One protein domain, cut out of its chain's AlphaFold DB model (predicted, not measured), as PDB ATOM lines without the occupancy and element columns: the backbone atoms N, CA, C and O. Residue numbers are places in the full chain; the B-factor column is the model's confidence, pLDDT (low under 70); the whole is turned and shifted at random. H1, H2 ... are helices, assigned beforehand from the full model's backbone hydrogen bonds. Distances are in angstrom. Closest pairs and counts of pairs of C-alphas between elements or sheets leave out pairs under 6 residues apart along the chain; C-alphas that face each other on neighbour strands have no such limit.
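Overview. This is residues 159 to 200 of the 200 residues of the protein "Ribosome biogenesis regulatory protein" of Dibothriocephalus latus (UniProt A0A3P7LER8). Look first at the single 13-residue helix H1, the middle bar of a flat, open S. At one end of it residues 159 to 165 fold back on one side, and at its other end residues 179 to 192 turn and run back on the other side to the short helix H2, with a gap left between the two helices. You have 42 printed residues with two named helices, H1 then H2, and no named strand; the class is all helix, though just 17 of the 42 residues are in named elements. The whole is loose, with a radius of gyration of the C-alphas of 11.8 A, and its C-alphas span 31 by 24 by 9 A.

Along the chain. Find C-alpha 166 at (102.875, 179.487, 122.698); from there H1, residues 166 to 178, runs 18.7 A to C-alpha 178 at (99.866, 182.759, 140.853). Then go to C-alpha 193 at (89.554, 183.319, 124.490), where H2, residues 193 to 196, begins; it spans 5.4 A from first to last C-alpha.

Arrangement. Starting from H1, you will find H2 apart from it, with no C-alpha of the one within 8 A of the other. Read the backbone of H1 and you find each O i to N i+4 pair within hydrogen-bond range; H2, with four residues, is too short for such a pair, and its one O i to N i+3 pair is not within range.

Size, cuts and confidence. Look at the C-alphas of Ala 162 and Phe 186 for the two farthest apart, 33.1 A. The printed part has no cut and ends at Glu 200, the chain's last residue. Between H1 and H2 follow a long link of 14 residues, 179 to 192. In the B-factor column the mean pLDDT of the printed part is 76.0; it is under 70 at residues 159 to 164 and 193 to 200, so look there for this model's low confidence.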
ATOM      1  N   GLN A 159     111.998 181.979 131.444       65.94
ATOM      2  CA  GLN A 159     113.297 182.291 130.834       65.94
ATOM      3  C   GLN A 159     113.059 182.890 129.454       65.94
ATOM      4  O   GLN A 159     112.261 182.301 128.732       65.94
ATOM      5  N   PRO A 160     113.745 183.977 129.060       63.09
ATOM      6  CA  PRO A 160     113.616 184.507 127.709       63.09
ATOM      7  C   PRO A 160     114.012 183.418 126.706       63.09
ATOM      8  O   PRO A 160     115.132 182.897 126.757       63.09
ATOM      9  N   GLU A 161     113.069 183.030 125.853       67.44
ATOM     10  CA  GLU A 161     113.325 182.159 124.710       67.44
ATOM     11  C   GLU A 161     113.687 183.026 123.502       67.44
ATOM     12  O   GLU A 161     113.263 184.177 123.411       67.44
ATOM     13  N   ALA A 162     114.527 182.496 122.608       64.19
ATOM     14  CA  ALA A 162     114.887 183.196 121.376       64.19
ATOM     15  C   ALA A 162     113.675 183.346 120.441       64.19
ATOM     16  O   ALA A 162     113.561 184.358 119.759       64.19
ATOM     17  N   ASP A 163     112.750 182.381 120.494       64.94
ATOM     18  CA  ASP A 163     111.522 182.365 119.710       64.94
ATOM     19  C   ASP A 163     110.309 182.498 120.639       64.94
ATOM     20  O   ASP A 163     110.225 181.838 121.680       64.94
ATOM     21  N   ALA A 164     109.345 183.343 120.264       66.00
ATOM     22  CA  ALA A 164     108.090 183.488 120.993       66.00
ATOM     23  C   ALA A 164     107.247 182.210 120.837       66.00
ATOM     24  O   ALA A 164     106.548 182.012 119.848       66.00
ATOM     25  N   SER A 165     107.335 181.310 121.817       76.50
ATOM     26  CA  SER A 165     106.594 180.048 121.820       76.50
ATOM     27  C   SER A 165     105.261 180.176 122.563       76.50
ATOM     28  O   SER A 165     105.211 180.692 123.682       76.50
ATOM     29  N   LYS A 166     104.181 179.605 122.013       80.12
ATOM     30  CA  LYS A 166     102.875 179.487 122.698       80.12
ATOM     31  C   LYS A 166     103.009 178.829 124.078       80.12
ATOM     32  O   LYS A 166     102.361 179.236 125.038       80.12
ATOM     33  N   ASN A 167     103.921 177.863 124.209       75.69
ATOM     34  CA  ASN A 167     104.207 177.194 125.481       75.69
ATOM     35  C   ASN A 167     104.883 178.128 126.493       75.69
ATOM     36  O   ASN A 167     104.589 178.063 127.686       75.69
ATOM     37  N   HIS A 168     105.770 179.004 126.019       77.31
ATOM     38  CA  HIS A 168     106.412 180.020 126.844       77.31
ATOM     39  C   HIS A 168     105.389 181.048 127.340       77.31
ATOM     40  O   HIS A 168     105.349 181.338 128.535       77.31
ATOM     41  N   PHE A 169     104.515 181.529 126.451       81.06
ATOM     42  CA  PHE A 169     103.441 182.456 126.801       81.06
ATOM     43  C   PHE A 169     102.464 181.850 127.819       81.06
ATOM     44  O   PHE A 169     102.214 182.450 128.861       81.06
ATOM     45  N   ASN A 170     101.975 180.630 127.578       82.38
ATOM     46  CA  ASN A 170     101.057 179.945 128.495       82.38
ATOM     47  C   ASN A 170     101.679 179.736 129.879       82.38
ATOM     48  O   ASN A 170     101.027 179.937 130.901       82.38
ATOM     49  N   ARG A 171     102.967 179.388 129.923       80.31
ATOM     50  CA  ARG A 171     103.718 179.266 131.173       80.31
ATOM     51  C   ARG A 171     103.871 180.611 131.882       80.31
ATOM     52  O   ARG A 171     103.742 180.669 133.102       80.31
ATOM     53  N   ALA A 172     104.159 181.680 131.144       83.50
ATOM     54  CA  ALA A 172     104.237 183.024 131.702       83.50
ATOM     55  C   ALA A 172     102.888 183.470 132.277       83.50
ATOM     56  O   ALA A 172     102.850 184.001 133.384       83.50
ATOM     57  N   LEU A 173     101.790 183.170 131.579       86.19
ATOM     58  CA  LEU A 173     100.431 183.423 132.041       86.19
ATOM     59  C   LEU A 173     100.110 182.637 133.322       86.19
ATOM     60  O   LEU A 173      99.588 183.211 134.274       86.19
ATOM     61  N   GLU A 174     100.457 181.348 133.383       84.38
ATOM     62  CA  GLU A 174     100.248 180.515 134.576       84.38
ATOM     63  C   GLU A 174     101.036 181.035 135.787       84.38
ATOM     64  O   GLU A 174     100.507 181.103 136.897       84.38
ATOM     65  N   ILE A 175     102.291 181.440 135.569       85.25
ATOM     66  CA  ILE A 175     103.120 182.046 136.614       85.25
ATOM     67  C   ILE A 175     102.495 183.365 137.070       85.25
ATOM     68  O   ILE A 175     102.329 183.558 138.272       85.25
ATOM     69  N   ALA A 176     102.102 184.242 136.144       86.75
ATOM     70  CA  ALA A 176     101.507 185.539 136.460       86.75
ATOM     71  C   ALA A 176     100.231 185.399 137.304       86.75
ATOM     72  O   ALA A 176     100.112 186.067 138.327       86.75
ATOM     73  N   LYS A 177      99.338 184.462 136.952       86.00
ATOM     74  CA  LYS A 177      98.104 184.179 137.711       86.00
ATOM     75  C   LYS A 177      98.360 183.821 139.179       86.00
ATOM     76  O   LYS A 177      97.532 184.123 140.026       86.00
ATOM     77  N   ARG A 178      99.495 183.182 139.488       85.31
ATOM     78  CA  ARG A 178      99.866 182.759 140.853       85.31
ATOM     79  C   ARG A 178     100.882 183.678 141.536       85.31
ATOM     80  O   ARG A 178     101.252 183.407 142.669       85.31
ATOM     81  N   SER A 179     101.372 184.717 140.857       85.88
ATOM     82  CA  SER A 179     102.450 185.578 141.371       85.88
ATOM     83  C   SER A 179     101.968 186.658 142.340       85.88
ATOM     84  O   SER A 179     102.795 187.318 142.966       85.88
ATOM     85  N   ASP A 180     100.656 186.852 142.459       86.75
ATOM     86  CA  ASP A 180     100.076 187.764 143.438       86.75
ATOM     87  C   ASP A 180     100.209 187.202 144.866       86.75
ATOM     88  O   ASP A 180     100.214 185.987 145.068       86.75
ATOM     89  N   ALA A 181     100.275 188.071 145.879       88.81
ATOM     90  CA  ALA A 181     100.370 187.668 147.287       88.81
ATOM     91  C   ALA A 181      99.180 186.790 147.723       88.81
ATOM     92  O   ALA A 181      99.304 185.959 148.620       88.81
ATOM     93  N   SER A 182      98.042 186.952 147.043       91.06
ATOM     94  CA  SER A 182      96.831 186.153 147.217       91.06
ATOM     95  C   SER A 182      96.800 184.860 146.393       91.06
ATOM     96  O   SER A 182      95.770 184.192 146.350       91.06
ATOM     97  N   MET A 183      97.889 184.506 145.699       87.25
ATOM     98  CA  MET A 183      97.965 183.371 144.767       87.25
ATOM     99  C   MET A 183      96.890 183.396 143.661       87.25
ATOM    100  O   MET A 183      96.553 182.352 143.100       87.25
ATOM    101  N   GLY A 184      96.363 184.584 143.339       87.12
ATOM    102  CA  GLY A 184      95.332 184.785 142.320       87.12
ATOM    103  C   GLY A 184      93.892 184.760 142.840       87.12
ATOM    104  O   GLY A 184      92.976 184.870 142.035       87.12
ATOM    105  N   LEU A 185      93.671 184.657 144.156       86.44
ATOM    106  CA  LEU A 185      92.326 184.626 144.752       86.44
ATOM    107  C   LEU A 185      91.546 185.936 144.561       86.44
ATOM    108  O   LEU A 185      90.329 185.899 144.421       86.44
ATOM    109  N   PHE A 186      92.236 187.083 144.555       87.56
ATOM    110  CA  PHE A 186      91.615 188.407 144.376       87.56
ATOM    111  C   PHE A 186      91.916 189.043 143.013       87.56
ATOM    112  O   PHE A 186      91.570 190.198 142.771       87.56
ATOM    113  N   SER A 187      92.584 188.314 142.120       86.12
ATOM    114  CA  SER A 187      92.885 188.804 140.775       86.12
ATOM    115  C   SER A 187      91.655 188.679 139.872       86.12
ATOM    116  O   SER A 187      90.927 187.693 139.940       86.12
ATOM    117  N   ALA A 188      91.426 189.669 139.005       85.94
ATOM    118  CA  ALA A 188      90.326 189.624 138.045       85.94
ATOM    119  C   ALA A 188      90.481 188.444 137.072       85.94
ATOM    120  O   ALA A 188      91.587 188.159 136.599       85.94
ATOM    121  N   GLU A 189      89.371 187.782 136.738       81.69
ATOM    122  CA  GLU A 189      89.381 186.689 135.768       81.69
ATOM    123  C   GLU A 189      89.811 187.191 134.387       81.69
ATOM    124  O   GLU A 189      89.240 188.115 133.799       81.69
ATOM    125  N   VAL A 190      90.856 186.564 133.860       79.69
ATOM    126  CA  VAL A 190      91.433 186.912 132.567       79.69
ATOM    127  C   VAL A 190      90.722 186.109 131.476       79.69
ATOM    128  O   VAL A 190      90.774 184.884 131.485       79.69
ATOM    129  N   ASN A 191      90.073 186.784 130.517       79.81
ATOM    130  CA  ASN A 191      89.363 186.118 129.418       79.81
ATOM    131  C   ASN A 191      90.350 185.446 128.441       79.81
ATOM    132  O   ASN A 191      90.945 186.099 127.579       79.81
ATOM    133  N   GLU A 192      90.494 184.129 128.571       73.19
ATOM    134  CA  GLU A 192      91.472 183.314 127.842       73.19
ATOM    135  C   GLU A 192      91.206 183.250 126.328       73.19
ATOM    136  O   GLU A 192      92.145 183.173 125.534       73.19
ATOM    137  N   GLN A 193      89.942 183.372 125.905       67.00
ATOM    138  CA  GLN A 193      89.554 183.319 124.490       67.00
ATOM    139  C   GLN A 193      90.089 184.522 123.698       67.00
ATOM    140  O   GLN A 193      90.541 184.368 122.566       67.00
ATOM    141  N   LYS A 194      90.110 185.717 124.309       62.91
ATOM    142  CA  LYS A 194      90.664 186.941 123.691       62.91
ATOM    143  C   LYS A 194      92.191 186.930 123.575       62.91
ATOM    144  O   LYS A 194      92.757 187.747 122.852       62.91
ATOM    145  N   ILE A 195      92.855 186.066 124.336       64.69
ATOM    146  CA  ILE A 195      94.315 185.966 124.383       64.69
ATOM    147  C   ILE A 195      94.812 184.980 123.326       64.69
ATOM    148  O   ILE A 195      95.792 185.265 122.638       64.69
ATOM    149  N   ALA A 196      94.094 183.869 123.146       61.81
ATOM    150  CA  ALA A 196      94.389 182.877 122.118       61.81
ATOM    151  C   ALA A 196      94.274 183.442 120.690       61.81
ATOM    152  O   ALA A 196      95.105 183.120 119.851       61.81
ATOM    153  N   SER A 197      93.308 184.330 120.424       60.06
ATOM    154  CA  SER A 197      93.099 184.913 119.087       60.06
ATOM    155  C   SER A 197      94.102 186.003 118.687       60.06
ATOM    156  O   SER A 197      94.144 186.387 117.526       60.06
ATOM    157  N   LYS A 198      94.891 186.531 119.632       54.88
ATOM    158  CA  LYS A 198      95.935 187.544 119.373       54.88
ATOM    159  C   LYS A 198      97.342 186.957 119.222       54.88
ATOM    160  O   LYS A 198      98.281 187.713 118.996       54.88
ATOM    161  N   THR A 199      97.498 185.654 119.458       51.22
ATOM    162  CA  THR A 199      98.794 184.951 119.444       51.22
ATOM    163  C   THR A 199      98.968 184.010 118.246       51.22
ATOM    164  O   THR A 199      99.997 183.338 118.169       51.22
ATOM    165  N   GLU A 200      97.994 183.978 117.331       41.34
ATOM    166  CA  GLU A 200      98.128 183.470 115.952       41.34
ATOM    167  C   GLU A 200      98.559 184.603 115.016       41.34
ATOM    168  O   GLU A 200      99.395 184.326 114.128       41.34
TER     169      GLU A 200